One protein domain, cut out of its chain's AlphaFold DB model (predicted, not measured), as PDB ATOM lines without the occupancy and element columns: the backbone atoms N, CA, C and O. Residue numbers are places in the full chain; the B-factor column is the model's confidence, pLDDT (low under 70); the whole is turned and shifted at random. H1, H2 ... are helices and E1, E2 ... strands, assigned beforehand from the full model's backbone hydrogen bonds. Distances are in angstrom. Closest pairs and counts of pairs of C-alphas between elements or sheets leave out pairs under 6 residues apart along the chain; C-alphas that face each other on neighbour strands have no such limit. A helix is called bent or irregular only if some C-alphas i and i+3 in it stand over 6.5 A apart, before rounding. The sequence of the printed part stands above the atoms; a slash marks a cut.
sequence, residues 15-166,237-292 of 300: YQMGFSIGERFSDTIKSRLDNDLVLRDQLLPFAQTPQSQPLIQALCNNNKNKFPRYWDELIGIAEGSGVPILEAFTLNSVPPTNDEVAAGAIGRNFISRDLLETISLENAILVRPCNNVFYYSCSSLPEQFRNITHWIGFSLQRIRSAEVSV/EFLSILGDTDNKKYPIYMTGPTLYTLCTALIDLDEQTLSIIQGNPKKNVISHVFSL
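This is residues 15 to 166 and 237 to 292 of the 300 residues of the protein "uncharacterized protein LOC111006042 isoform X3" of Momordica charantia (UniProt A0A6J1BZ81). The model is in two lobes: a small sheet of three strands, E2, E3 and E4, with H10 and the loop of residues 243 to 262 at its side, and a larger lobe where H1, H2, H4 and H6 gather round H5, and H3 packs on H6. Long loops, the short strand E1 and H9 belong to the larger lobe. The 208 printed residues have ten named helices and four named strands, in the order H1 to H6, E1, H7 to H10, E2 to E4; the sheet runs E2, E3, E4, antiparallel, and the class is mostly helix. The whole is only just compact, close to loose, with a radius of gyration of the C-alphas of 20.1 A and spans of 58 by 42 by 37 A.

E2 is residues 263 to 268, 16.1 A long, from C-alpha 263 at (-46.725, 7.781, 34.301). E3 is 273 to 278, 16.0 A, and E4 is 286 to 291, ending at (-32.288, 17.012, 28.328). H10 is 237 to 242. H1 is 15 to 24, from C-alpha 15 at (-26.101, 6.258, 52.386); H2 is 26 to 35, H3 37 to 47, H4 53 to 66 and H5 68 to 81, the last two each 19.8 A long. H6 is 85 to 91, E1 105 to 108, H7 113 to 116, H8 121 to 126 and H9 143 to 149. H3 is irregular, C-alphas 41 and 44 being 7.0 A apart; H9 is only just irregular, with 7.0 A between C-alphas 144 and 147.

E2, E3 and E4 form a meander, each strand the antiparallel neighbour of the one before, in two hairpins. N 266 and O 275 are 2.8 A apart, N 274 and O 290 2.8 A, within hydrogen-bond range. H10 only grazes the sheet. H5, the hub, touches H1 at a shallow tilt of 28 degrees, the same way, closest C-alphas Phe 19 and Gly 76, 3.9 A. With residues 74 to 79 alone H5 touches H6, about perpendicular at 79 degrees, closest C-alphas Ala 78 and Ile 85, 5.3 A. H4 and H5 touch only at the corner, C-alphas Lys 64 and Trp 71 closest at 5.3 A. H6 touches H3, Leu 39 and Leu 91 closest by C-alphas at 6.1 A. H2 touches H5, closest C-alphas Ser 26 and Ser 81, 4.2 A. H9 is close to but not clearly touching H3, as H8 is to H7. E1 pairs with no named strand. Every O i to N i+4 pair is within hydrogen-bond range in H1, H2, H4, H5, H6, H8 and H10, but 5 of 7 in H3 and 1 of 3 in H9, which has 3 of 4 O i to N i+3 pairs; H7 is too short.

C-alphas 140 and 270 are farthest apart, 60.2 A. Residues 167 to 236 are not printed, a gap of 32.0 A between C-alphas 166 and 237. H6 to E1, H8 to H9 and H10 to E2 are long links. Mean pLDDT of the printed part is 75.3; residues 92 to 118 and 126 to 166 are under 70.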
ATOM      1  N   TYR A  15     -25.368   5.965  51.154       95.38
ATOM      2  CA  TYR A  15     -26.101   6.258  52.386       95.38
ATOM      3  C   TYR A  15     -26.679   7.675  52.394       95.38
ATOM      4  O   TYR A  15     -27.869   7.831  52.628       95.38
ATOM      5  N   GLN A  16     -25.875   8.704  52.095       95.81
ATOM      6  CA  GLN A  16     -26.336  10.099  52.107       95.81
ATOM      7  C   GLN A  16     -27.478  10.331  51.109       95.81
ATOM      8  O   GLN A  16     -28.460  11.007  51.425       95.81
ATOM      9  N   MET A  17     -27.365   9.735  49.921       93.25
ATOM     10  CA  MET A  17     -28.427   9.758  48.917       93.25
ATOM     11  C   MET A  17     -29.694   9.086  49.450       93.25
ATOM     12  O   MET A  17     -30.769   9.681  49.409       93.25
ATOM     13  N   GLY A  18     -29.557   7.879  50.007       93.44
ATOM     14  CA  GLY A  18     -30.664   7.150  50.612       93.44
ATOM     15  C   GLY A  18     -31.329   7.927  51.747       93.44
ATOM     16  O   GLY A  18     -32.551   8.019  51.785       93.44
ATOM     17  N   PHE A  19     -30.541   8.543  52.628       96.75
ATOM     18  CA  PHE A  19     -31.026   9.360  53.738       96.75
ATOM     19  C   PHE A  19     -31.840  10.549  53.245       96.75
ATOM     20  O   PHE A  19     -32.959  10.752  53.703       96.75
ATOM     21  N   SER A  20     -31.328  11.276  52.253       95.75
ATOM     22  CA  SER A  20     -32.017  12.431  51.669       95.75
ATOM     23  C   SER A  20     -33.342  12.030  51.005       95.75
ATOM     24  O   SER A  20     -34.349  12.718  51.150       95.75
ATOM     25  N   ILE A  21     -33.368  10.881  50.315       93.38
ATOM     26  CA  ILE A  21     -34.598  10.295  49.753       93.38
ATOM     27  C   ILE A  21     -35.575   9.922  50.875       93.38
ATOM     28  O   ILE A  21     -36.759  10.244  50.788       93.38
ATOM     29  N   GLY A  22     -35.086   9.248  51.917       95.19
ATOM     30  CA  GLY A  22     -35.893   8.813  53.051       95.19
ATOM     31  C   GLY A  22     -36.506   9.984  53.811       95.19
ATOM     32  O   GLY A  22     -37.696   9.964  54.105       95.19
ATOM     33  N   GLU A  23     -35.726  11.032  54.066       96.31
ATOM     34  CA  GLU A  23     -36.192  12.259  54.714       96.31
ATOM     35  C   GLU A  23     -37.268  12.942  53.863       96.31
ATOM     36  O   GLU A  23     -38.360  13.238  54.359       96.31
ATOM     37  N   ARG A  24     -37.005  13.107  52.557       95.19
ATOM     38  CA  ARG A  24     -37.935  13.773  51.639       95.19
ATOM     39  C   ARG A  24     -39.263  13.039  51.508       95.19
ATOM     40  O   ARG A  24     -40.315  13.671  51.527       95.19
ATOM     41  N   PHE A  25     -39.221  11.721  51.345       94.12
ATOM     42  CA  PHE A  25     -40.400  10.904  51.054       94.12
ATOM     43  C   PHE A  25     -40.884  10.101  52.264       94.12
ATOM     44  O   PHE A  25     -41.613   9.122  52.091       94.12
ATOM     45  N   SER A  26     -40.512  10.514  53.477       96.12
ATOM     46  CA  SER A  26     -40.772   9.785  54.723       96.12
ATOM     47  C   SER A  26     -42.244   9.405  54.900       96.12
ATOM     48  O   SER A  26     -42.546   8.238  55.152       96.12
ATOM     49  N   ASP A  27     -43.170  10.342  54.693       95.25
ATOM     50  CA  ASP A  27     -44.612  10.089  54.809       95.25
ATOM     51  C   ASP A  27     -45.119   9.091  53.760       95.25
ATOM     52  O   ASP A  27     -45.900   8.190  54.073       95.25
ATOM     53  N   THR A  28     -44.637   9.191  52.518       92.69
ATOM     54  CA  THR A  28     -44.990   8.262  51.432       92.69
ATOM     55  C   THR A  28     -44.451   6.860  51.705       92.69
ATOM     56  O   THR A  28     -45.157   5.874  51.490       92.69
ATOM     57  N   ILE A  29     -43.217   6.758  52.202       93.38
ATOM     58  CA  ILE A  29     -42.571   5.487  52.539       93.38
ATOM     59  C   ILE A  29     -43.299   4.821  53.706       93.38
ATOM     60  O   ILE A  29     -43.677   3.655  53.590       93.38
ATOM     61  N   LYS A  30     -43.574   5.560  54.789       96.06
ATOM     62  CA  LYS A  30     -44.364   5.066  55.928       96.06
ATOM     63  C   LYS A  30     -45.747   4.617  55.485       96.06
ATOM     64  O   LYS A  30     -46.117   3.478  55.731       96.06
ATOM     65  N   SER A  31     -46.458   5.455  54.729       94.31
ATOM     66  CA  SER A  31     -47.778   5.118  54.195       94.31
ATOM     67  C   SER A  31     -47.746   3.850  53.339       94.31
ATOM     68  O   SER A  31     -48.615   2.991  53.479       94.31
ATOM     69  N   ARG A  32     -46.727   3.669  52.487       91.06
ATOM     70  CA  ARG A  32     -46.578   2.430  51.716       91.06
ATOM     71  C   ARG A  32     -46.364   1.222  52.627       91.06
ATOM     72  O   ARG A  32     -47.003   0.202  52.402       91.06
ATOM     73  N   LEU A  33     -45.485   1.320  53.620       91.81
ATOM     74  CA  LEU A  33     -45.211   0.222  54.548       91.81
ATOM     75  C   LEU A  33     -46.443  -0.116  55.403       91.81
ATOM     76  O   LEU A  33     -46.758  -1.288  55.588       91.81
ATOM     77  N   ASP A  34     -47.176   0.890  55.877       94.00
ATOM     78  CA  ASP A  34     -48.372   0.743  56.716       94.00
ATOM     79  C   ASP A  34     -49.551   0.114  55.970       94.00
ATOM     80  O   ASP A  34     -50.309  -0.652  56.558       94.00
ATOM     81  N   ASN A  35     -49.682   0.396  54.671       91.06
ATOM     82  CA  ASN A  35     -50.808  -0.067  53.860       91.06
ATOM     83  C   ASN A  35     -50.507  -1.322  53.017       91.06
ATOM     84  O   ASN A  35     -51.401  -1.832  52.338       91.06
ATOM     85  N   ASP A  36     -49.272  -1.835  53.025       86.50
ATOM     86  CA  ASP A  36     -48.926  -3.067  52.311       86.50
ATOM     87  C   ASP A  36     -49.357  -4.295  53.130       86.50
ATOM     88  O   ASP A  36     -48.655  -4.757  54.031       86.50
ATOM     89  N   LEU A  37     -50.545  -4.825  52.822       85.19
ATOM     90  CA  LEU A  37     -51.149  -5.942  53.561       85.19
ATOM     91  C   LEU A  37     -50.291  -7.214  53.525       85.19
ATOM     92  O   LEU A  37     -50.249  -7.962  54.496       85.19
ATOM     93  N   VAL A  38     -49.565  -7.468  52.431       79.81
ATOM     94  CA  VAL A  38     -48.673  -8.637  52.353       79.81
ATOM     95  C   VAL A  38     -47.499  -8.458  53.311       79.81
ATOM     96  O   VAL A  38     -47.150  -9.384  54.049       79.81
ATOM     97  N   LEU A  39     -46.909  -7.263  53.345       82.94
ATOM     98  CA  LEU A  39     -45.865  -6.940  54.306       82.94
ATOM     99  C   LEU A  39     -46.372  -7.066  55.751       82.94
ATOM    100  O   LEU A  39     -45.731  -7.743  56.555       82.94
ATOM    101  N   ARG A  40     -47.504  -6.429  56.071       87.44
ATOM    102  CA  ARG A  40     -48.027  -6.304  57.439       87.44
ATOM    103  C   ARG A  40     -48.609  -7.601  57.990       87.44
ATOM    104  O   ARG A  40     -48.307  -7.946  59.129       87.44
ATOM    105  N   ASP A  41     -49.357  -8.346  57.183       80.75
ATOM    106  CA  ASP A  41     -50.101  -9.515  57.664       80.75
ATOM    107  C   ASP A  41     -49.314 -10.823  57.517       80.75
ATOM    108  O   ASP A  41     -49.635 -11.815  58.172       80.75
ATOM    109  N   GLN A  42     -48.285 -10.854  56.660       76.44
ATOM    110  CA  GLN A  42     -47.561 -12.090  56.341       76.44
ATOM    111  C   GLN A  42     -46.055 -11.974  56.571       76.44
ATOM    112  O   GLN A  42     -45.492 -12.729  57.369       76.44
ATOM    113  N   LEU A  43     -45.382 -11.044  55.887       78.88
ATOM    114  CA  LEU A  43     -43.919 -11.042  55.844       78.88
ATOM    115  C   LEU A  43     -43.280 -10.550  57.148       78.88
ATOM    116  O   LEU A  43     -42.345 -11.188  57.631       78.88
ATOM    117  N   LEU A  44     -43.771  -9.456  57.740       85.00
ATOM    118  CA  LEU A  44     -43.247  -8.935  59.007       85.00
ATOM    119  C   LEU A  44     -43.517  -9.867  60.195       85.00
ATOM    120  O   LEU A  44     -42.555 -10.161  60.912       85.00
ATOM    121  N   PRO A  45     -44.739 -10.413  60.383       82.44
ATOM    122  CA  PRO A  45     -44.989 -11.400  61.428       82.44
ATOM    123  C   PRO A  45     -44.046 -12.599  61.328       82.44
ATOM    124  O   PRO A  45     -43.508 -13.047  62.339       82.44
ATOM    125  N   PHE A  46     -43.781 -13.086  60.110       78.88
ATOM    126  CA  PHE A  46     -42.803 -14.146  59.886       78.88
ATOM    127  C   PHE A  46     -41.373 -13.701  60.225       78.88
ATOM    128  O   PHE A  46     -40.686 -14.404  60.971       78.88
ATOM    129  N   ALA A  47     -40.921 -12.551  59.714       80.69
ATOM    130  CA  ALA A  47     -39.559 -12.033  59.887       80.69
ATOM    131  C   ALA A  47     -39.200 -11.733  61.353       80.69
ATOM    132  O   ALA A  47     -38.024 -11.707  61.710       80.69
ATOM    133  N   GLN A  48     -40.202 -11.529  62.208       83.44
ATOM    134  CA  GLN A  48     -40.020 -11.303  63.641       83.44
ATOM    135  C   GLN A  48     -39.997 -12.598  64.471       83.44
ATOM    136  O   GLN A  48     -39.587 -12.563  65.632       83.44
ATOM    137  N   THR A  49     -40.376 -13.753  63.911       78.62
ATOM    138  CA  THR A  49     -40.311 -15.027  64.650       78.62
ATOM    139  C   THR A  49     -38.867 -15.422  65.001       78.62
ATOM    140  O   THR A  49     -37.964 -15.250  64.179       78.62
ATOM    141  N   PRO A  50     -38.611 -16.039  66.174       79.94
ATOM    142  CA  PRO A  50     -37.285 -16.564  66.514       79.94
ATOM    143  C   PRO A  50     -36.733 -17.548  65.471       79.94
ATOM    144  O   PRO A  50     -35.530 -17.593  65.224       79.94
ATOM    145  N   GLN A  51     -37.614 -18.319  64.827       72.50
ATOM    146  CA  GLN A  51     -37.261 -19.323  63.826       72.50
ATOM    147  C   GLN A  51     -36.764 -18.711  62.508       72.50
ATOM    148  O   GLN A  51     -35.998 -19.365  61.797       72.50
ATOM    149  N   SER A  52     -37.189 -17.489  62.164       72.38
ATOM    150  CA  SER A  52     -36.762 -16.800  60.941       72.38
ATOM    151  C   SER A  52     -35.535 -15.907  61.143       72.38
ATOM    152  O   SER A  52     -34.880 -15.565  60.161       72.38
ATOM    153  N   GLN A  53     -35.153 -15.574  62.383       78.44
ATOM    154  CA  GLN A  53     -33.998 -14.705  62.662       78.44
ATOM    155  C   GLN A  53     -32.696 -15.154  61.967       78.44
ATOM    156  O   GLN A  53     -32.056 -14.316  61.327       78.44
ATOM    157  N   PRO A  54     -32.308 -16.450  61.978       76.12
ATOM    158  CA  PRO A  54     -31.119 -16.898  61.250       76.12
ATOM    159  C   PRO A  54     -31.207 -16.653  59.737       76.12
ATOM    160  O   PRO A  54     -30.204 -16.323  59.101       76.12
ATOM    161  N   LEU A  55     -32.409 -16.782  59.162       70.75
ATOM    162  CA  LEU A  55     -32.681 -16.512  57.753       70.75
ATOM    163  C   LEU A  55     -32.549 -15.019  57.447       70.75
ATOM    164  O   LEU A  55     -31.797 -14.645  56.550       70.75
ATOM    165  N   ILE A  56     -33.235 -14.166  58.209       76.75
ATOM    166  CA  ILE A  56     -33.186 -12.709  58.029       76.75
ATOM    167  C   ILE A  56     -31.747 -12.200  58.158       76.75
ATOM    168  O   ILE A  56     -31.283 -11.457  57.291       76.75
ATOM    169  N   GLN A  57     -31.000 -12.667  59.163       80.25
ATOM    170  CA  GLN A  57     -29.600 -12.290  59.349       80.25
ATOM    171  C   GLN A  57     -28.720 -12.734  58.174       80.25
ATOM    172  O   GLN A  57     -27.891 -11.956  57.695       80.25
ATOM    173  N   ALA A  58     -28.894 -13.965  57.682       72.56
ATOM    174  CA  ALA A  58     -28.143 -14.465  56.533       72.56
ATOM    175  C   ALA A  58     -28.439 -13.651  55.264       72.56
ATOM    176  O   ALA A  58     -27.516 -13.318  54.518       72.56
ATOM    177  N   LEU A  59     -29.703 -13.283  55.035       74.19
ATOM    178  CA  LEU A  59     -30.093 -12.431  53.915       74.19
ATOM    179  C   LEU A  59     -29.458 -11.047  54.010       74.19
ATOM    180  O   LEU A  59     -28.861 -10.594  53.034       74.19
ATOM    181  N   CYS A  60     -29.544 -10.397  55.170       79.56
ATOM    182  CA  CYS A  60     -28.959  -9.075  55.386       79.56
ATOM    183  C   CYS A  60     -27.439  -9.106  55.169       79.56
ATOM    184  O   CYS A  60     -26.910  -8.319  54.388       79.56
ATOM    185  N   ASN A  61     -26.741 -10.075  55.775       79.56
ATOM    186  CA  ASN A  61     -25.289 -10.225  55.637       79.56
ATOM    187  C   ASN A  61     -24.866 -10.462  54.183       79.56
ATOM    188  O   ASN A  61     -23.897  -9.870  53.714       79.56
ATOM    189  N   ASN A  62     -25.596 -11.301  53.448       72.50
ATOM    190  CA  ASN A  62     -25.278 -11.570  52.051       72.50
ATOM    191  C   ASN A  62     -25.520 -10.354  51.154       72.50
ATOM    192  O   ASN A  62     -24.685 -10.074  50.296       72.50
ATOM    193  N   ASN A  63     -26.621  -9.622  51.355       74.25
ATOM    194  CA  ASN A  63     -26.888  -8.394  50.602       74.25
ATOM    195  C   ASN A  63     -25.834  -7.328  50.905       74.25
ATOM    196  O   ASN A  63     -25.261  -6.777  49.972       74.25
ATOM    197  N   LYS A  64     -25.496  -7.127  52.183       82.50
ATOM    198  CA  LYS A  64     -24.426  -6.219  52.605       82.50
ATOM    199  C   LYS A  64     -23.080  -6.562  51.963       82.50
ATOM    200  O   LYS A  64     -22.401  -5.679  51.455       82.50
ATOM    201  N   ASN A  65     -22.702  -7.839  51.949       77.12
ATOM    202  CA  ASN A  65     -21.421  -8.269  51.381       77.12
ATOM    203  C   ASN A  65     -21.394  -8.193  49.849       77.12
ATOM    204  O   ASN A  65     -20.350  -7.921  49.264       77.12
ATOM    205  N   LYS A  66     -22.521  -8.483  49.189       73.88
ATOM    206  CA  LYS A  66     -22.588  -8.575  47.727       73.88
ATOM    207  C   LYS A  66     -22.864  -7.231  47.056       73.88
ATOM    208  O   LYS A  66     -22.318  -6.982  45.987       73.88
ATOM    209  N   PHE A  67     -23.689  -6.396  47.681       76.31
ATOM    210  CA  PHE A  67     -24.134  -5.099  47.176       76.31
ATOM    211  C   PHE A  67     -23.976  -4.012  48.251       76.31
ATOM    212  O   PHE A  67     -24.965  -3.402  48.656       76.31
ATOM    213  N   PRO A  68     -22.746  -3.745  48.725       83.69
ATOM    214  CA  PRO A  68     -22.514  -2.848  49.858       83.69
ATOM    215  C   PRO A  68     -23.087  -1.444  49.635       83.69
ATOM    216  O   PRO A  68     -23.755  -0.916  50.511       83.69
ATOM    217  N   ARG A  69     -22.939  -0.875  48.430       83.69
ATOM    218  CA  ARG A  69     -23.483   0.458  48.112       83.69
ATOM    219  C   ARG A  69     -25.012   0.502  48.155       83.69
ATOM    220  O   ARG A  69     -25.572   1.457  48.671       83.69
ATOM    221  N   TYR A  70     -25.679  -0.523  47.630       81.75
ATOM    222  CA  TYR A  70     -27.141  -0.614  47.701       81.75
ATOM    223  C   TYR A  70     -27.615  -0.824  49.142       81.75
ATOM    224  O   TYR A  70     -28.606  -0.244  49.569       81.75
ATOM    225  N   TRP A  71     -26.894  -1.645  49.907       87.00
ATOM    226  CA  TRP A  71     -27.184  -1.851  51.317       87.00
ATOM    227  C   TRP A  71     -27.074  -0.544  52.114       87.00
ATOM    228  O   TRP A  71     -27.973  -0.236  52.888       87.00
ATOM    229  N   ASP A  72     -26.026   0.247  51.875       92.56
ATOM    230  CA  ASP A  72     -25.836   1.554  52.508       92.56
ATOM    231  C   ASP A  72     -26.950   2.544  52.133       92.56
ATOM    232  O   ASP A  72     -27.475   3.234  53.004       92.56
ATOM    233  N   GLU A  73     -27.363   2.582  50.864       90.81
ATOM    234  CA  GLU A  73     -28.520   3.370  50.418       90.81
ATOM    235  C   GLU A  73     -29.818   2.939  51.102       90.81
ATOM    236  O   GLU A  73     -30.572   3.789  51.565       90.81
ATOM    237  N   LEU A  74     -30.069   1.632  51.222       90.44
ATOM    238  CA  LEU A  74     -31.251   1.106  51.904       90.44
ATOM    239  C   LEU A  74     -31.260   1.469  53.396       90.44
ATOM    240  O   LEU A  74     -32.323   1.793  53.928       90.44
ATOM    241  N   ILE A  75     -30.098   1.440  54.062       95.62
ATOM    242  CA  ILE A  75     -29.961   1.949  55.435       95.62
ATOM    243  C   ILE A  75     -30.310   3.435  55.466       95.62
ATOM    244  O   ILE A  75     -31.135   3.832  56.285       95.62
ATOM    245  N   GLY A  76     -29.739   4.236  54.563       96.75
ATOM    246  CA  GLY A  76     -30.041   5.661  54.461       96.75
ATOM    247  C   GLY A  76     -31.542   5.910  54.318       96.75
ATOM    248  O   GLY A  76     -32.110   6.663  55.099       96.75
ATOM    249  N   ILE A  77     -32.213   5.217  53.391       95.50
ATOM    250  CA  ILE A  77     -33.667   5.329  53.192       95.50
ATOM    251  C   ILE A  77     -34.418   4.998  54.480       95.50
ATOM    252  O   ILE A  77     -35.328   5.737  54.858       95.50
ATOM    253  N   ALA A  78     -34.056   3.904  55.155       96.50
ATOM    254  CA  ALA A  78     -34.719   3.487  56.383       96.50
ATOM    255  C   ALA A  78     -34.559   4.533  57.498       96.50
ATOM    256  O   ALA A  78     -35.550   4.954  58.094       96.50
ATOM    257  N   GLU A  79     -33.333   5.001  57.735       98.31
ATOM    258  CA  GLU A  79     -33.026   5.979  58.780       98.31
ATOM    259  C   GLU A  79     -33.616   7.360  58.477       98.31
ATOM    260  O   GLU A  79     -34.280   7.929  59.341       98.31
ATOM    261  N   GLY A  80     -33.468   7.859  57.246       97.75
ATOM    262  CA  GLY A  80     -34.053   9.131  56.813       97.75
ATOM    263  C   GLY A  80     -35.582   9.119  56.863       97.75
ATOM    264  O   GLY A  80     -36.206  10.105  57.243       97.75
ATOM    265  N   SER A  81     -36.206   7.972  56.569       97.75
ATOM    266  CA  SER A  81     -37.660   7.813  56.714       97.75
ATOM    267  C   SER A  81     -38.090   7.576  58.163       97.75
ATOM    268  O   SER A  81     -39.282   7.620  58.451       97.75
ATOM    269  N   GLY A  82     -37.171   7.279  59.084       97.69
ATOM    270  CA  GLY A  82     -37.492   6.890  60.458       97.69
ATOM    271  C   GLY A  82     -38.240   5.556  60.570       97.69
ATOM    272  O   GLY A  82     -39.087   5.405  61.449       97.69
ATOM    273  N   VAL A  83     -37.968   4.601  59.675       96.88
ATOM    274  CA  VAL A  83     -38.575   3.259  59.684       96.88
ATOM    275  C   VAL A  83     -37.531   2.191  60.017       96.88
ATOM    276  O   VAL A  83     -36.351   2.361  59.704       96.88
ATOM    277  N   PRO A  84     -37.913   1.055  60.626       95.69
ATOM    278  CA  PRO A  84     -36.963  -0.017  60.882       95.69
ATOM    279  C   PRO A  84     -36.393  -0.573  59.571       95.69
ATOM    280  O   PRO A  84     -37.145  -0.901  58.651       95.69
ATOM    281  N   ILE A  85     -35.074  -0.786  59.517       92.44
ATOM    282  CA  ILE A  85     -34.408  -1.404  58.354       92.44
ATOM    283  C   ILE A  85     -35.044  -2.741  57.968       92.44
ATOM    284  O   ILE A  85     -35.117  -3.065  56.789       92.44
ATOM    285  N   LEU A  86     -35.566  -3.500  58.937       89.56
ATOM    286  CA  LEU A  86     -36.260  -4.756  58.667       89.56
ATOM    287  C   LEU A  86     -37.510  -4.555  57.800       89.56
ATOM    288  O   LEU A  86     -37.770  -5.391  56.939       89.56
ATOM    289  N   GLU A  87     -38.265  -3.469  57.977       91.25
ATOM    290  CA  GLU A  87     -39.459  -3.187  57.171       91.25
ATOM    291  C   GLU A  87     -39.081  -2.799  55.742       91.25
ATOM    292  O   GLU A  87     -39.542  -3.433  54.789       91.25
ATOM    293  N   ALA A  88     -38.158  -1.843  55.595       88.06
ATOM    294  CA  ALA A  88     -37.636  -1.419  54.295       88.06
ATOM    295  C   ALA A  88     -36.986  -2.589  53.534       88.06
ATOM    296  O   ALA A  88     -37.214  -2.789  52.337       88.06
ATOM    297  N   PHE A  89     -36.219  -3.419  54.244       85.25
ATOM    298  CA  PHE A  89     -35.626  -4.628  53.695       85.25
ATOM    299  C   PHE A  89     -36.695  -5.637  53.283       85.25
ATOM    300  O   PHE A  89     -36.632  -6.166  52.180       85.25
ATOM    301  N   THR A  90     -37.694  -5.912  54.122       80.69
ATOM    302  CA  THR A  90     -38.684  -6.969  53.866       80.69
ATOM    303  C   THR A  90     -39.627  -6.627  52.714       80.69
ATOM    304  O   THR A  90     -39.927  -7.523  51.924       80.69
ATOM    305  N   LEU A  91     -40.003  -5.356  52.537       80.69
ATOM    306  CA  LEU A  91     -40.872  -4.904  51.440       80.69
ATOM    307  C   LEU A  91     -40.310  -5.240  50.048       80.69
ATOM    308  O   LEU A  91     -41.061  -5.578  49.140       80.69
ATOM    309  N   ASN A  92     -38.987  -5.219  49.877       67.06
ATOM    310  CA  ASN A  92     -38.321  -5.493  48.597       67.06
ATOM    311  C   ASN A  92     -38.327  -6.992  48.197       67.06
ATOM    312  O   ASN A  92     -37.409  -7.453  47.520       67.06
ATOM    313  N   SER A  93     -39.255  -7.807  48.716       65.50
ATOM    314  CA  SER A  93     -39.321  -9.264  48.488       65.50
ATOM    315  C   SER A  93     -40.130  -9.583  47.240       65.50
ATOM    316  O   SER A  93     -41.191  -9.007  47.029       65.50
ATOM    317  N   VAL A  94     -39.677 -10.553  46.451       58.16
ATOM    318  CA  VAL A  94     -40.413 -11.085  45.299       58.16
ATOM    319  C   VAL A  94     -40.493 -12.606  45.415       58.16
ATOM    320  O   VAL A  94     -39.459 -13.255  45.592       58.16
ATOM    321  N   PRO A  95     -41.688 -13.210  45.321       50.66
ATOM    322  CA  PRO A  95     -41.805 -14.658  45.308       50.66
ATOM    323  C   PRO A  95     -41.277 -15.204  43.971       50.66
ATOM    324  O   PRO A  95     -41.696 -14.735  42.910       50.66
ATOM    325  N   PRO A  96     -40.360 -16.178  43.976       49.06
ATOM    326  CA  PRO A  96     -39.974 -16.870  42.756       49.06
ATOM    327  C   PRO A  96     -41.025 -17.924  42.364       49.06
ATOM    328  O   PRO A  96     -41.870 -18.306  43.173       49.06
ATOM    329  N   THR A  97     -40.985 -18.414  41.122       50.34
ATOM    330  CA  THR A  97     -41.887 -19.488  40.667       50.34
ATOM    331  C   THR A  97     -41.486 -20.842  41.261       50.34
ATOM    332  O   THR A  97     -40.301 -21.121  41.456       50.34
ATOM    333  N   ASN A  98     -42.475 -21.711  41.504       50.69
ATOM    334  CA  ASN A  98     -42.268 -23.034  42.111       50.69
ATOM    335  C   ASN A  98     -41.304 -23.934  41.313       50.69
ATOM    336  O   ASN A  98     -40.581 -24.723  41.911       50.69
ATOM    337  N   ASP A  99     -41.271 -23.798  39.982       52.31
ATOM    338  CA  ASP A  99     -40.474 -24.657  39.093       52.31
ATOM    339  C   ASP A  99     -39.008 -24.208  38.947       52.31
ATOM    340  O   ASP A  99     -38.145 -25.005  38.574       52.31
ATOM    341  N   GLU A 100     -38.694 -22.936  39.228       46.94
ATOM    342  CA  GLU A 100     -37.326 -22.402  39.109       46.94
ATOM    343  C   GLU A 100     -36.541 -22.448  40.427       46.94
ATOM    344  O   GLU A 100     -35.343 -22.143  40.461       46.94
ATOM    345  N   VAL A 101     -37.193 -22.875  41.509       47.06
ATOM    346  CA  VAL A 101     -36.683 -22.782  42.873       47.06
ATOM    347  C   VAL A 101     -36.832 -24.110  43.602       47.06
ATOM    348  O   VAL A 101     -37.884 -24.737  43.595       47.06
ATOM    349  N   ALA A 102     -35.770 -24.531  44.295       41.50
ATOM    350  CA  ALA A 102     -35.916 -25.506  45.368       41.50
ATOM    351  C   ALA A 102     -36.874 -24.893  46.389       41.50
ATOM    352  O   ALA A 102     -36.534 -23.855  46.955       41.50
ATOM    353  N   ALA A 103     -38.061 -25.485  46.536       38.91
ATOM    354  CA  ALA A 103     -39.153 -24.975  47.353       38.91
ATOM    355  C   ALA A 103     -38.592 -24.298  48.618       38.91
ATOM    356  O   ALA A 103     -37.878 -24.964  49.373       38.91
ATOM    357  N   GLY A 104     -38.815 -22.980  48.768       42.88
ATOM    358  CA  GLY A 104     -38.297 -22.232  49.923       42.88
ATOM    359  C   GLY A 104     -37.514 -20.947  49.706       42.88
ATOM    360  O   GLY A 104     -36.812 -20.529  50.626       42.88
ATOM    361  N   ALA A 105     -37.558 -20.320  48.529       43.31
ATOM    362  CA  ALA A 105     -36.732 -19.138  48.286       43.31
ATOM    363  C   ALA A 105     -37.517 -17.826  48.303       43.31
ATOM    364  O   ALA A 105     -38.674 -17.761  47.895       43.31
ATOM    365  N   ILE A 106     -36.834 -16.767  48.739       49.41
ATOM    366  CA  ILE A 106     -37.290 -15.386  48.601       49.41
ATOM    367  C   ILE A 106     -36.396 -14.738  47.548       49.41
ATOM    368  O   ILE A 106     -35.179 -14.613  47.725       49.41
ATOM    369  N   GLY A 107     -37.005 -14.358  46.429       50.62
ATOM    370  CA  GLY A 107     -36.374 -13.536  45.413       50.62
ATOM    371  C   GLY A 107     -36.379 -12.072  45.815       50.62
ATOM    372  O   GLY A 107     -37.128 -11.641  46.690       50.62
ATOM    373  N   ARG A 108     -35.505 -11.294  45.190       57.41
ATOM    374  CA  ARG A 108     -35.431  -9.847  45.369       57.41
ATOM    375  C   ARG A 108     -35.253  -9.222  43.995       57.41
ATOM    376  O   ARG A 108     -34.417  -9.700  43.231       57.41
ATOM    377  N   ASN A 109     -36.039  -8.192  43.690       53.91
ATOM    378  CA  ASN A 109     -35.844  -7.401  42.479       53.91
ATOM    379  C   ASN A 109     -34.838  -6.295  42.784       53.91
ATOM    380  O   ASN A 109     -35.147  -5.357  43.511       53.91
ATOM    381  N   PHE A 110     -33.649  -6.408  42.207       55.69
ATOM    382  CA  PHE A 110     -32.640  -5.366  42.175       55.69
ATOM    383  C   PHE A 110     -32.191  -5.166  40.731       55.69
ATOM    384  O   PHE A 110     -31.481  -5.985  40.151       55.69
ATOM    385  N   ILE A 111     -32.548  -4.023  40.150       53.59
ATOM    386  CA  ILE A 111     -31.823  -3.559  38.972       53.59
ATOM    387  C   ILE A 111     -30.406  -3.245  39.459       53.59
ATOM    388  O   ILE A 111     -30.237  -2.420  40.358       53.59
ATOM    389  N   SER A 112     -29.401  -3.953  38.931       58.50
ATOM    390  CA  SER A 112     -28.018  -3.760  39.370       58.50
ATOM    391  C   SER A 112     -27.636  -2.295  39.193       58.50
ATOM    392  O   SER A 112     -27.754  -1.763  38.089       58.50
ATOM    393  N   ARG A 113     -27.141  -1.654  40.259       64.12
ATOM    394  CA  ARG A 113     -26.571  -0.300  40.183       64.12
ATOM    395  C   ARG A 113     -25.476  -0.220  39.120       64.12
ATOM    396  O   ARG A 113     -25.330   0.821  38.495       64.12
ATOM    397  N   ASP A 114     -24.797  -1.333  38.855       65.38
ATOM    398  CA  ASP A 114     -23.805  -1.431  37.791       65.38
ATOM    399  C   ASP A 114     -24.394  -1.057  36.421       65.38
ATOM    400  O   ASP A 114     -23.682  -0.460  35.626       65.38
ATOM    401  N   LEU A 115     -25.688  -1.311  36.149       67.31
ATOM    402  CA  LEU A 115     -26.341  -0.865  34.905       67.31
ATOM    403  C   LEU A 115     -26.340   0.662  34.776       67.31
ATOM    404  O   LEU A 115     -26.121   1.176  33.681       67.31
ATOM    405  N   LEU A 116     -26.535   1.384  35.882       67.62
ATOM    406  CA  LEU A 116     -26.514   2.851  35.912       67.62
ATOM    407  C   LEU A 116     -25.099   3.424  35.744       67.62
ATOM    408  O   LEU A 116     -24.948   4.604  35.453       67.62
ATOM    409  N   GLU A 117     -24.073   2.595  35.934       68.31
ATOM    410  CA  GLU A 117     -22.658   2.972  35.830       68.31
ATOM    411  C   GLU A 117     -22.005   2.412  34.558       68.31
ATOM    412  O   GLU A 117     -20.800   2.563  34.342       68.31
ATOM    413  N   THR A 118     -22.794   1.773  33.688       69.50
ATOM    414  CA  THR A 118     -22.302   1.289  32.400       69.50
ATOM    415  C   THR A 118     -21.906   2.441  31.493       69.50
ATOM    416  O   THR A 118     -22.601   3.444  31.363       69.50
ATOM    417  N   ILE A 119     -20.766   2.265  30.831       71.69
ATOM    418  CA  ILE A 119     -20.203   3.252  29.901       71.69
ATOM    419  C   ILE A 119     -20.373   2.851  28.432       71.69
ATOM    420  O   ILE A 119     -20.020   3.618  27.541       71.69
ATOM    421  N   SER A 120     -20.867   1.639  28.170       77.00
ATOM    422  CA  SER A 120     -21.154   1.154  26.822       77.00
ATOM    423  C   SER A 120     -22.290   0.141  26.829       77.00
ATOM    424  O   SER A 120     -22.542  -0.533  27.834       77.00
ATOM    425  N   LEU A 121     -22.941   0.006  25.676       79.00
ATOM    426  CA  LEU A 121     -24.026  -0.943  25.470       79.00
ATOM    427  C   LEU A 121     -23.551  -2.390  25.656       79.00
ATOM    428  O   LEU A 121     -24.231  -3.195  26.283       79.00
ATOM    429  N   GLU A 122     -22.352  -2.711  25.174       82.19
ATOM    430  CA  GLU A 122     -21.752  -4.041  25.286       82.19
ATOM    431  C   GLU A 122     -21.481  -4.402  26.749       82.19
ATOM    432  O   GLU A 122     -21.744  -5.530  27.163       82.19
ATOM    433  N   ASN A 123     -21.012  -3.443  27.553       76.56
ATOM    434  CA  ASN A 123     -20.859  -3.645  28.989       76.56
ATOM    435  C   ASN A 123     -22.233  -3.809  29.653       76.56
ATOM    436  O   ASN A 123     -22.431  -4.762  30.391       76.56
ATOM    437  N   ALA A 124     -23.213  -2.963  29.323       75.62
ATOM    438  CA  ALA A 124     -24.561  -3.025  29.892       75.62
ATOM    439  C   ALA A 124     -25.298  -4.345  29.622       75.62
ATOM    440  O   ALA A 124     -25.995  -4.851  30.498       75.62
ATOM    441  N   ILE A 125     -25.107  -4.944  28.444       70.81
ATOM    442  CA  ILE A 125     -25.639  -6.277  28.127       70.81
ATOM    443  C   ILE A 125     -24.975  -7.354  29.000       70.81
ATOM    444  O   ILE A 125     -25.626  -8.322  29.395       70.81
ATOM    445  N   LEU A 126     -23.684  -7.190  29.301       68.88
ATOM    446  CA  LEU A 126     -22.890  -8.126  30.097       68.88
ATOM    447  C   LEU A 126     -22.966  -7.880  31.605       68.88
ATOM    448  O   LEU A 126     -22.566  -8.774  32.362       68.88
ATOM    449  N   VAL A 127     -23.463  -6.714  32.047       61.84
ATOM    450  CA  VAL A 127     -23.773  -6.467  33.454       61.84
ATOM    451  C   VAL A 127     -24.720  -7.566  33.858       61.84
ATOM    452  O   VAL A 127     -25.862  -7.653  33.403       61.84
ATOM    453  N   ARG A 128     -24.173  -8.473  34.667       55.31
ATOM    454  CA  ARG A 128     -24.869  -9.677  35.073       55.31
ATOM    455  C   ARG A 128     -26.204  -9.217  35.652       55.31
ATOM    456  O   ARG A 128     -26.181  -8.339  36.517       55.31
ATOM    457  N   PRO A 129     -27.340  -9.770  35.195       50.84
ATOM    458  CA  PRO A 129     -28.638  -9.500  35.792       50.84
ATOM    459  C   PRO A 129     -28.614 -10.057  37.216       50.84
ATOM    460  O   PRO A 129     -28.984 -11.198  37.485       50.84
ATOM    461  N   CYS A 130     -28.054  -9.270  38.125       43.47
ATOM    462  CA  CYS A 130     -27.781  -9.623  39.500       43.47
ATOM    463  C   CYS A 130     -29.022  -9.352  40.342       43.47
ATOM    464  O   CYS A 130     -28.976  -8.586  41.297       43.47
ATOM    465  N   ASN A 131     -30.116 -10.041  40.028       48.47
ATOM    466  CA  ASN A 131     -31.106 -10.331  41.052       48.47
ATOM    467  C   ASN A 131     -30.623 -11.592  41.747       48.47
ATOM    468  O   ASN A 131     -30.540 -12.643  41.118       48.47
ATOM    469  N   ASN A 132     -30.265 -11.497  43.021       45.56
ATOM    470  CA  ASN A 132     -29.941 -12.689  43.787       45.56
ATOM    471  C   ASN A 132     -31.199 -13.149  44.513       45.56
ATOM    472  O   ASN A 132     -31.714 -12.463  45.397       45.56
ATOM    473  N   VAL A 133     -31.680 -14.328  44.139       44.78
ATOM    474  CA  VAL A 133     -32.636 -15.090  44.938       44.78
ATOM    475  C   VAL A 133     -31.840 -15.873  45.982       44.78
ATOM    476  O   VAL A 133     -30.896 -16.592  45.648       44.78
ATOM    477  N   PHE A 134     -32.197 -15.725  47.255       44.78
ATOM    478  CA  PHE A 134     -31.513 -16.399  48.360       44.78
ATOM    479  C   PHE A 134     -32.414 -17.486  48.970       44.78
ATOM    480  O   PHE A 134     -33.632 -17.330  49.058       44.78
ATOM    481  N   TYR A 135     -31.797 -18.593  49.396       43.09
ATOM    482  CA  TYR A 135     -32.466 -19.828  49.828       43.09
ATOM    483  C   TYR A 135     -32.370 -20.044  51.337       43.09
ATOM    484  O   TYR A 135     -31.285 -19.881  51.902       43.09
ATOM    485  N   TYR A 136     -33.450 -20.501  51.980       38.66
ATOM    486  CA  TYR A 136     -33.382 -21.022  53.349       38.66
ATOM    487  C   TYR A 136     -34.555 -21.944  53.683       38.66
ATOM    488  O   TYR A 136     -35.647 -21.780  53.157       38.66
ATOM    489  N   SER A 137     -34.344 -22.885  54.602       42.75
ATOM    490  CA  SER A 137     -35.375 -23.806  55.081       42.75
ATOM    491  C   SER A 137     -35.358 -23.898  56.607       42.75
ATOM    492  O   SER A 137     -34.290 -24.058  57.192       42.75
ATOM    493  N   CYS A 138     -36.528 -23.813  57.252       37.97
ATOM    494  CA  CYS A 138     -36.712 -24.038  58.685       37.97
ATOM    495  C   CYS A 138     -37.890 -24.999  58.931       37.97
ATOM    496  O   CYS A 138     -39.042 -24.679  58.655       37.97
ATOM    497  N   SER A 139     -37.606 -26.188  59.464       40.00
ATOM    498  CA  SER A 139     -38.550 -27.306  59.630       40.00
ATOM    499  C   SER A 139     -39.410 -27.252  60.910       40.00
ATOM    500  O   SER A 139     -39.924 -28.280  61.338       40.00
ATOM    501  N   SER A 140     -39.581 -26.084  61.545       41.09
ATOM    502  CA  SER A 140     -40.176 -25.979  62.898       41.09
ATOM    503  C   SER A 140     -41.254 -24.894  63.089       41.09
ATOM    504  O   SER A 140     -41.493 -24.457  64.213       41.09
ATOM    505  N   LEU A 141     -41.928 -24.443  62.024       42.03
ATOM    506  CA  LEU A 141     -42.873 -23.317  62.109       42.03
ATOM    507  C   LEU A 141     -44.321 -23.714  62.497       42.03
ATOM    508  O   LEU A 141     -44.819 -24.741  62.026       42.03
ATOM    509  N   PRO A 142     -45.027 -22.883  63.297       41.66
ATOM    510  CA  PRO A 142     -46.448 -23.049  63.629       41.66
ATOM    511  C   PRO A 142     -47.392 -23.019  62.411       41.66
ATOM    512  O   PRO A 142     -47.130 -22.339  61.421       41.66
ATOM    513  N   GLU A 143     -48.536 -23.702  62.514       46.06
ATOM    514  CA  GLU A 143     -49.511 -23.933  61.429       46.06
ATOM    515  C   GLU A 143     -50.046 -22.656  60.753       46.06
ATOM    516  O   GLU A 143     -50.256 -22.646  59.543       46.06
ATOM    517  N   GLN A 144     -50.151 -21.546  61.488       44.19
ATOM    518  CA  GLN A 144     -50.552 -20.233  60.958       44.19
ATOM    519  C   GLN A 144     -49.605 -19.672  59.880       44.19
ATOM    520  O   GLN A 144     -50.026 -18.884  59.038       44.19
ATOM    521  N   PHE A 145     -48.343 -20.113  59.853       45.50
ATOM    522  CA  PHE A 145     -47.374 -19.720  58.828       45.50
ATOM    523  C   PHE A 145     -47.398 -20.661  57.611       45.50
ATOM    524  O   PHE A 145     -46.746 -20.364  56.612       45.50
ATOM    525  N   ARG A 146     -48.183 -21.758  57.626       46.53
ATOM    526  CA  ARG A 146     -48.227 -22.729  56.514       46.53
ATOM    527  C   ARG A 146     -48.786 -22.173  55.201       46.53
ATOM    528  O   ARG A 146     -48.389 -22.615  54.125       46.53
ATOM    529  N   ASN A 147     -49.633 -21.154  55.245       41.97
ATOM    530  CA  ASN A 147     -50.120 -20.518  54.017       41.97
ATOM    531  C   ASN A 147     -49.031 -19.679  53.321       41.97
ATOM    532  O   ASN A 147     -49.044 -19.557  52.101       41.97
ATOM    533  N   ILE A 148     -48.026 -19.215  54.075       44.47
ATOM    534  CA  ILE A 148     -46.774 -18.649  53.544       44.47
ATOM    535  C   ILE A 148     -45.846 -19.789  53.067       44.47
ATOM    536  O   ILE A 148     -45.104 -19.628  52.103       44.47
ATOM    537  N   THR A 149     -45.942 -20.989  53.659       35.97
ATOM    538  CA  THR A 149     -45.151 -22.176  53.257       35.97
ATOM    539  C   THR A 149     -45.536 -22.817  51.919       35.97
ATOM    540  O   THR A 149     -44.736 -23.560  51.360       35.97
ATOM    541  N   HIS A 150     -46.706 -22.514  51.345       36.59
ATOM    542  CA  HIS A 150     -47.002 -22.902  49.953       36.59
ATOM    543  C   HIS A 150     -46.205 -22.067  48.930       36.59
ATOM    544  O   HIS A 150     -45.991 -22.521  47.811       36.59
ATOM    545  N   TRP A 151     -45.741 -20.876  49.330       32.97
ATOM    546  CA  TRP A 151     -44.879 -19.982  48.545       32.97
ATOM    547  C   TRP A 151     -43.381 -20.239  48.770       32.97
ATOM    548  O   TRP A 151     -42.534 -19.821  47.987       32.97
ATOM    549  N   ILE A 152     -43.049 -20.918  49.864       36.47
ATOM    550  CA  ILE A 152     -41.698 -21.157  50.361       36.47
ATOM    551  C   ILE A 152     -41.721 -22.597  50.882       36.47
ATOM    552  O   ILE A 152     -41.999 -22.801  52.054       36.47
ATOM    553  N   GLY A 153     -41.529 -23.620  50.039       34.66
ATOM    554  CA  GLY A 153     -41.351 -24.993  50.550       34.66
ATOM    555  C   GLY A 153     -40.034 -25.159  51.325       34.66
ATOM    556  O   GLY A 153     -39.330 -24.192  51.574       34.66
ATOM    557  N   PHE A 154     -39.689 -26.357  51.793       35.66
ATOM    558  CA  PHE A 154     -38.636 -26.487  52.809       35.66
ATOM    559  C   PHE A 154     -37.690 -27.659  52.539       35.66
ATOM    560  O   PHE A 154     -38.097 -28.814  52.589       35.66
ATOM    561  N   SER A 155     -36.396 -27.374  52.334       31.44
ATOM    562  CA  SER A 155     -35.295 -28.350  52.444       31.44
ATOM    563  C   SER A 155     -33.947 -27.678  52.768       31.44
ATOM    564  O   SER A 155     -33.620 -26.618  52.238       31.44
ATOM    565  N   LEU A 156     -33.170 -28.267  53.684       31.31
ATOM    566  CA  LEU A 156     -31.921 -27.720  54.231       31.31
ATOM    567  C   LEU A 156     -30.709 -28.031  53.338       31.31
ATOM    568  O   LEU A 156     -29.976 -28.962  53.652       31.31
ATOM    569  N   GLN A 157     -30.435 -27.246  52.284       29.89
ATOM    570  CA  GLN A 157     -29.085 -27.173  51.690       29.89
ATOM    571  C   GLN A 157     -28.741 -25.788  51.100       29.89
ATOM    572  O   GLN A 157     -29.533 -25.180  50.395       29.89
ATOM    573  N   ARG A 158     -27.515 -25.341  51.428       35.41
ATOM    574  CA  ARG A 158     -26.681 -24.214  50.937       35.41
ATOM    575  C   ARG A 158     -27.307 -23.181  49.979       35.41
ATOM    576  O   ARG A 158     -27.691 -23.495  48.859       35.41
ATOM    577  N   ILE A 159     -27.161 -21.906  50.354       40.41
ATOM    578  CA  ILE A 159     -27.307 -20.732  49.479       40.41
ATOM    579  C   ILE A 159     -26.345 -20.862  48.280       40.41
ATOM    580  O   ILE A 159     -25.137 -20.682  48.435       40.41
ATOM    581  N   ARG A 160     -26.857 -21.166  47.081       41.09
ATOM    582  CA  ARG A 160     -26.106 -21.032  45.817       41.09
ATOM    583  C   ARG A 160     -26.423 -19.659  45.216       41.09
ATOM    584  O   ARG A 160     -27.509 -19.445  44.695       41.09
ATOM    585  N   SER A 161     -25.494 -18.713  45.370       47.62
ATOM    586  CA  SER A 161     -25.752 -17.260  45.320       47.62
ATOM    587  C   SER A 161     -25.526 -16.561  43.974       47.62
ATOM    588  O   SER A 161     -25.532 -15.335  43.942       47.62
ATOM    589  N   ALA A 162     -25.302 -17.276  42.869       46.22
ATOM    590  CA  ALA A 162     -24.969 -16.628  41.590       46.22
ATOM    591  C   ALA A 162     -25.811 -17.081  40.390       46.22
ATOM    592  O   ALA A 162     -25.729 -16.468  39.334       46.22
ATOM    593  N   GLU A 163     -26.611 -18.138  40.532       51.88
ATOM    594  CA  GLU A 163     -27.275 -18.791  39.399       51.88
ATOM    595  C   GLU A 163     -28.788 -18.570  39.374       51.88
ATOM    596  O   GLU A 163     -29.458 -19.150  38.530       51.88
ATOM    597  N   VAL A 164     -29.379 -17.799  40.289       51.28
ATOM    598  CA  VAL A 164     -30.844 -17.675  40.366       51.28
ATOM    599  C   VAL A 164     -31.236 -16.208  40.451       51.28
ATOM    600  O   VAL A 164     -30.944 -15.545  41.441       51.28
ATOM    601  N   SER A 165     -31.899 -15.751  39.388       55.69
ATOM    602  CA  SER A 165     -32.392 -14.394  39.156       55.69
ATOM    603  C   SER A 165     -33.875 -14.469  38.814       55.69
ATOM    604  O   SER A 165     -34.306 -15.423  38.162       55.69
ATOM    605  N   VAL A 166     -34.651 -13.484  39.273       62.34
ATOM    606  CA  VAL A 166     -36.033 -13.292  38.817       62.34
ATOM    607  C   VAL A 166     -35.990 -12.846  37.355       62.34
ATOM    608  O   VAL A 166     -35.097 -12.097  36.957       62.34
ATOM    609  N   GLU A 237     -49.268   7.813  17.712       96.38
ATOM    610  CA  GLU A 237     -49.809   6.454  17.714       96.38
ATOM    611  C   GLU A 237     -49.231   5.623  18.862       96.38
ATOM    612  O   GLU A 237     -49.997   4.978  19.575       96.38
ATOM    613  N   PHE A 238     -47.925   5.718  19.141       95.38
ATOM    614  CA  PHE A 238     -47.330   5.079  20.320       95.38
ATOM    615  C   PHE A 238     -47.966   5.563  21.629       95.38
ATOM    616  O   PHE A 238     -48.347   4.744  22.468       95.38
ATOM    617  N   LEU A 239     -48.152   6.876  21.795       96.81
ATOM    618  CA  LEU A 239     -48.841   7.427  22.968       96.81
ATOM    619  C   LEU A 239     -50.306   6.970  23.040       96.81
ATOM    620  O   LEU A 239     -50.825   6.731  24.131       96.81
ATOM    621  N   SER A 240     -50.969   6.785  21.895       97.00
ATOM    622  CA  SER A 240     -52.326   6.238  21.842       97.00
ATOM    623  C   SER A 240     -52.391   4.783  22.315       97.00
ATOM    624  O   SER A 240     -53.294   4.441  23.081       97.00
ATOM    625  N   ILE A 241     -51.417   3.945  21.944       97.50
ATOM    626  CA  ILE A 241     -51.304   2.556  22.429       97.50
ATOM    627  C   ILE A 241     -51.091   2.532  23.938       97.50
ATOM    628  O   ILE A 241     -51.805   1.833  24.652       97.50
ATOM    629  N   LEU A 242     -50.134   3.318  24.441       97.00
ATOM    630  CA  LEU A 242     -49.830   3.379  25.875       97.00
ATOM    631  C   LEU A 242     -50.992   3.949  26.699       97.00
ATOM    632  O   LEU A 242     -51.086   3.679  27.891       97.00
ATOM    633  N   GLY A 243     -51.884   4.710  26.061       96.94
ATOM    634  CA  GLY A 243     -53.117   5.239  26.633       96.94
ATOM    635  C   GLY A 243     -54.363   4.392  26.356       96.94
ATOM    636  O   GLY A 243     -55.483   4.869  26.574       96.94
ATOM    637  N   ASP A 244     -54.218   3.184  25.807       97.69
ATOM    638  CA  ASP A 244     -55.341   2.336  25.410       97.69
ATOM    639  C   ASP A 244     -56.049   1.705  26.617       97.69
ATOM    640  O   ASP A 244     -55.450   1.000  27.430       97.69
ATOM    641  N   THR A 245     -57.355   1.962  26.712       96.25
ATOM    642  CA  THR A 245     -58.243   1.511  27.796       96.25
ATOM    643  C   THR A 245     -59.355   0.595  27.277       96.25
ATOM    644  O   THR A 245     -60.394   0.465  27.919       96.25
ATOM    645  N   ASP A 246     -59.191   0.027  26.079       94.62
ATOM    646  CA  ASP A 246     -60.262  -0.684  25.368       94.62
ATOM    647  C   ASP A 246     -60.645  -1.994  26.068       94.62
ATOM    648  O   ASP A 246     -61.823  -2.307  26.259       94.62
ATOM    649  N   ASN A 247     -59.644  -2.745  26.535       93.00
ATOM    650  CA  ASN A 247     -59.895  -3.946  27.315       93.00
ATOM    651  C   ASN A 247     -60.334  -3.577  28.742       93.00
ATOM    652  O   ASN A 247     -59.561  -3.027  29.517       93.00
ATOM    653  N   LYS A 248     -61.563  -3.953  29.116       89.94
ATOM    654  CA  LYS A 248     -62.142  -3.661  30.440       89.94
ATOM    655  C   LYS A 248     -61.446  -4.369  31.605       89.94
ATOM    656  O   LYS A 248     -61.553  -3.910  32.736       89.94
ATOM    657  N   LYS A 249     -60.798  -5.510  31.351       91.44
ATOM    658  CA  LYS A 249     -60.147  -6.340  32.375       91.44
ATOM    659  C   LYS A 249     -58.643  -6.080  32.444       91.44
ATOM    660  O   LYS A 249     -58.095  -5.963  33.533       91.44
ATOM    661  N   TYR A 250     -57.996  -5.993  31.285       92.62
ATOM    662  CA  TYR A 250     -56.548  -5.854  31.133       92.62
ATOM    663  C   TYR A 250     -56.205  -4.754  30.116       92.62
ATOM    664  O   TYR A 250     -55.681  -5.056  29.037       92.62
ATOM    665  N   PRO A 251     -56.555  -3.485  30.399       95.31
ATOM    666  CA  PRO A 251     -56.174  -2.374  29.533       95.31
ATOM    667  C   PRO A 251     -54.650  -2.194  29.530       95.31
ATOM    668  O   PRO A 251     -53.969  -2.586  30.479       95.31
ATOM    669  N   ILE A 252     -54.107  -1.573  28.478       96.31
ATOM    670  CA  ILE A 252     -52.692  -1.173  28.469       96.31
ATOM    671  C   ILE A 252     -52.487  -0.033  29.473       96.31
ATOM    672  O   ILE A 252     -51.582  -0.100  30.303       96.31
ATOM    673  N   TYR A 253     -53.368   0.970  29.439       96.56
ATOM    674  CA  TYR A 253     -53.406   2.047  30.421       96.56
ATOM    675  C   TYR A 253     -54.287   1.662  31.608       96.56
ATOM    676  O   TYR A 253     -55.514   1.619  31.503       96.56
ATOM    677  N   MET A 254     -53.668   1.374  32.749       93.44
ATOM    678  CA  MET A 254     -54.358   0.857  33.928       93.44
ATOM    679  C   MET A 254     -54.739   1.983  34.893       93.44
ATOM    680  O   MET A 254     -53.927   2.853  35.199       93.44
ATOM    681  N   THR A 255     -55.963   1.944  35.416       90.31
ATOM    682  CA  THR A 255     -56.503   2.968  36.332       90.31
ATOM    683  C   THR A 255     -56.904   2.411  37.700       90.31
ATOM    684  O   THR A 255     -57.614   3.074  38.450       90.31
ATOM    685  N   GLY A 256     -56.452   1.205  38.048       84.19
ATOM    686  CA  GLY A 256     -56.776   0.555  39.315       84.19
ATOM    687  C   GLY A 256     -58.107  -0.213  39.304       84.19
ATOM    688  O   GLY A 256     -58.751  -0.339  38.262       84.19
ATOM    689  N   PRO A 257     -58.511  -0.771  40.460       78.31
ATOM    690  CA  PRO A 257     -57.921  -0.525  41.780       78.31
ATOM    691  C   PRO A 257     -56.645  -1.334  42.071       78.31
ATOM    692  O   PRO A 257     -55.874  -0.936  42.933       78.31
ATOM    693  N   THR A 258     -56.393  -2.439  41.363       74.25
ATOM    694  CA  THR A 258     -55.264  -3.341  41.673       74.25
ATOM    695  C   THR A 258     -53.958  -2.950  40.986       74.25
ATOM    696  O   THR A 258     -52.898  -3.018  41.597       74.25
ATOM    697  N   LEU A 259     -54.018  -2.552  39.714       82.69
ATOM    698  CA  LEU A 259     -52.853  -2.150  38.925       82.69
ATOM    699  C   LEU A 259     -53.098  -0.766  38.335       82.69
ATOM    700  O   LEU A 259     -54.199  -0.484  37.862       82.69
ATOM    701  N   TYR A 260     -52.083   0.094  38.363       88.69
ATOM    702  CA  TYR A 260     -52.210   1.498  37.988       88.69
ATOM    703  C   TYR A 260     -51.002   1.953  37.162       88.69
ATOM    704  O   TYR A 260     -49.858   1.716  37.547       88.69
ATOM    705  N   THR A 261     -51.243   2.635  36.042       90.69
ATOM    706  CA  THR A 261     -50.199   3.290  35.248       90.69
ATOM    707  C   THR A 261     -49.896   4.653  35.864       90.69
ATOM    708  O   THR A 261     -50.674   5.596  35.721       90.69
ATOM    709  N   LEU A 262     -48.765   4.762  36.564       89.56
ATOM    710  CA  LEU A 262     -48.370   5.991  37.264       89.56
ATOM    711  C   LEU A 262     -48.019   7.126  36.293       89.56
ATOM    712  O   LEU A 262     -48.528   8.240  36.417       89.56
ATOM    713  N   CYS A 263     -47.179   6.827  35.302       92.38
ATOM    714  CA  CYS A 263     -46.725   7.781  34.301       92.38
ATOM    715  C   CYS A 263     -46.281   7.081  33.016       92.38
ATOM    716  O   CYS A 263     -46.110   5.861  32.974       92.38
ATOM    717  N   THR A 264     -46.059   7.868  31.969       94.81
ATOM    718  CA  THR A 264     -45.407   7.432  30.733       94.81
ATOM    719  C   THR A 264     -44.112   8.210  30.550       94.81
ATOM    720  O   THR A 264     -44.130   9.437  30.556       94.81
ATOM    721  N   ALA A 265     -42.999   7.498  30.386       93.56
ATOM    722  CA  ALA A 265     -41.728   8.085  29.986       93.56
ATOM    723  C   ALA A 265     -41.591   8.006  28.460       93.56
ATOM    724  O   ALA A 265     -41.790   6.940  27.876       93.56
ATOM    725  N   LEU A 266     -41.256   9.124  27.828       94.12
ATOM    726  CA  LEU A 266     -40.965   9.220  26.402       94.12
ATOM    727  C   LEU A 266     -39.519   9.679  26.233       94.12
ATOM    728  O   LEU A 266     -39.181  10.782  26.644       94.12
ATOM    729  N   ILE A 267     -38.689   8.838  25.624       92.31
ATOM    730  CA  ILE A 267     -37.316   9.187  25.258       92.31
ATOM    731  C   ILE A 267     -37.313   9.520  23.769       92.31
ATOM    732  O   ILE A 267     -37.594   8.650  22.944       92.31
ATOM    733  N   ASP A 268     -37.016  10.770  23.440       92.00
ATOM    734  CA  ASP A 268     -36.896  11.261  22.072       92.00
ATOM    735  C   ASP A 268     -35.408  11.433  21.736       92.00
ATOM    736  O   ASP A 268     -34.719  12.274  22.313       92.00
ATOM    737  N   LEU A 269     -34.891  10.588  20.840       89.50
ATOM    738  CA  LEU A 269     -33.477  10.602  20.450       89.50
ATOM    739  C   LEU A 269     -33.142  11.708  19.445       89.50
ATOM    740  O   LEU A 269     -31.965  12.041  19.301       89.50
ATOM    741  N   ASP A 270     -34.140  12.248  18.741       89.94
ATOM    742  CA  ASP A 270     -33.956  13.356  17.802       89.94
ATOM    743  C   ASP A 270     -33.934  14.684  18.554       89.94
ATOM    744  O   ASP A 270     -33.028  15.492  18.361       89.94
ATOM    745  N   GLU A 271     -34.882  14.873  19.474       91.38
ATOM    746  CA  GLU A 271     -34.930  16.043  20.357       91.38
ATOM    747  C   GLU A 271     -33.927  15.942  21.520       91.38
ATOM    748  O   GLU A 271     -33.676  16.932  22.205       91.38
ATOM    749  N   GLN A 272     -33.350  14.757  21.748       90.25
ATOM    750  CA  GLN A 272     -32.480  14.438  22.884       90.25
ATOM    751  C   GLN A 272     -33.142  14.755  24.229       90.25
ATOM    752  O   GLN A 272     -32.543  15.377  25.109       90.25
ATOM    753  N   THR A 273     -34.389  14.315  24.403       93.00
ATOM    754  CA  THR A 273     -35.153  14.553  25.630       93.00
ATOM    755  C   THR A 273     -35.680  13.271  26.263       93.00
ATOM    756  O   THR A 273     -35.963  12.280  25.595       93.00
ATOM    757  N   LEU A 274     -35.843  13.304  27.583       92.38
ATOM    758  CA  LEU A 274     -36.704  12.409  28.345       92.38
ATOM    759  C   LEU A 274     -37.887  13.236  28.850       92.38
ATOM    760  O   LEU A 274     -37.716  14.142  29.658       92.38
ATOM    761  N   SER A 275     -39.091  12.921  28.393       94.06
ATOM    762  CA  SER A 275     -40.331  13.545  28.848       94.06
ATOM    763  C   SER A 275     -41.104  12.609  29.769       94.06
ATOM    764  O   SER A 275     -41.264  11.426  29.470       94.06
ATOM    765  N   ILE A 276     -41.640  13.142  30.862       93.94
ATOM    766  CA  ILE A 276     -42.556  12.434  31.757       93.94
ATOM    767  C   ILE A 276     -43.963  12.969  31.525       93.94
ATOM    768  O   ILE A 276     -44.234  14.152  31.720       93.94
ATOM    769  N   ILE A 277     -44.868  12.088  31.113       93.56
ATOM    770  CA  ILE A 277     -46.285  12.373  30.899       93.56
ATOM    771  C   ILE A 277     -47.065  11.801  32.076       93.56
ATOM    772  O   ILE A 277     -46.999  10.600  32.365       93.56
ATOM    773  N   GLN A 278     -47.814  12.671  32.746       90.62
ATOM    774  CA  GLN A 278     -48.673  12.284  33.849       90.62
ATOM    775  C   GLN A 278     -50.116  12.089  33.372       90.62
ATOM    776  O   GLN A 278     -50.666  12.901  32.629       90.62
ATOM    777  N   GLY A 279     -50.761  11.020  33.839       91.50
ATOM    778  CA  GLY A 279     -52.101  10.659  33.382       91.50
ATOM    779  C   GLY A 279     -52.072   9.925  32.039       91.50
ATOM    780  O   GLY A 279     -51.061   9.336  31.663       91.50
ATOM    781  N   ASN A 280     -53.213   9.883  31.347       95.69
ATOM    782  CA  ASN A 280     -53.331   9.105  30.115       95.69
ATOM    783  C   ASN A 280     -52.553   9.785  28.969       95.69
ATOM    784  O   ASN A 280     -52.910  10.913  28.601       95.69
ATOM    785  N   PRO A 281     -51.553   9.113  28.365       96.31
ATOM    786  CA  PRO A 281     -50.682   9.716  27.359       96.31
ATOM    787  C   PRO A 281     -51.393  10.120  26.062       96.31
ATOM    788  O   PRO A 281     -50.862  10.953  25.333       96.31
ATOM    789  N   LYS A 282     -52.632   9.665  25.812       94.81
ATOM    790  CA  LYS A 282     -53.485  10.181  24.720       94.81
ATOM    791  C   LYS A 282     -53.737  11.684  24.804       94.81
ATOM    792  O   LYS A 282     -53.990  12.316  23.786       94.81
ATOM    793  N   LYS A 283     -53.697  12.254  26.011       91.94
ATOM    794  CA  LYS A 283     -53.868  13.697  26.222       91.94
ATOM    795  C   LYS A 283     -52.603  14.490  25.894       91.94
ATOM    796  O   LYS A 283     -52.692  15.702  25.747       91.94
ATOM    797  N   ASN A 284     -51.450  13.818  25.811       88.38
ATOM    798  CA  ASN A 284     -50.139  14.403  25.532       88.38
ATOM    799  C   ASN A 284     -49.797  15.624  26.416       88.38
ATOM    800  O   ASN A 284     -49.209  16.598  25.954       88.38
ATOM    801  N   VAL A 285     -50.187  15.579  27.695       91.00
ATOM    802  CA  VAL A 285     -49.861  16.624  28.677       91.00
ATOM    803  C   VAL A 285     -48.555  16.244  29.363       91.00
ATOM    804  O   VAL A 285     -48.525  15.381  30.241       91.00
ATOM    805  N   ILE A 286     -47.465  16.855  28.913       92.06
ATOM    806  CA  ILE A 286     -46.129  16.619  29.459       92.06
ATOM    807  C   ILE A 286     -46.008  17.332  30.811       92.06
ATOM    808  O   ILE A 286     -46.305  18.518  30.914       92.06
ATOM    809  N   SER A 287     -45.570  16.596  31.834       91.81
ATOM    810  CA  SER A 287     -45.320  17.108  33.186       91.81
ATOM    811  C   SER A 287     -43.904  17.668  33.314       91.81
ATOM    812  O   SER A 287     -43.712  18.772  33.812       91.81
ATOM    813  N   HIS A 288     -42.908  16.918  32.833       91.94
ATOM    814  CA  HIS A 288     -41.493  17.292  32.915       91.94
ATOM    815  C   HIS A 288     -40.758  16.916  31.634       91.94
ATOM    816  O   HIS A 288     -41.103  15.923  30.992       91.94
ATOM    817  N   VAL A 289     -39.728  17.691  31.297       93.81
ATOM    818  CA  VAL A 289     -38.810  17.430  30.184       93.81
ATOM    819  C   VAL A 289     -37.388  17.572  30.704       93.81
ATOM    820  O   VAL A 289     -37.042  18.591  31.297       93.81
ATOM    821  N   PHE A 290     -36.570  16.557  30.464       90.06
ATOM    822  CA  PHE A 290     -35.154  16.527  30.793       90.06
ATOM    823  C   PHE A 290     -34.346  16.435  29.507       90.06
ATOM    824  O   PHE A 290     -34.689  15.657  28.617       90.06
ATOM    825  N   SER A 291     -33.255  17.187  29.410       90.88
ATOM    826  CA  SER A 291     -32.288  17.012  28.328       90.88
ATOM    827  C   SER A 291     -31.434  15.776  28.592       90.88
ATOM    828  O   SER A 291     -30.920  15.593  29.698       90.88
ATOM    829  N   LEU A 292     -31.263  14.933  27.579       83.88
ATOM    830  CA  LEU A 292     -30.318  13.827  27.641       83.88
ATOM    831  C   LEU A 292     -28.891  14.394  27.565       83.88
ATOM    832  O   LEU A 292     -28.627  15.281  26.749       83.88
TER     833      LEU A 292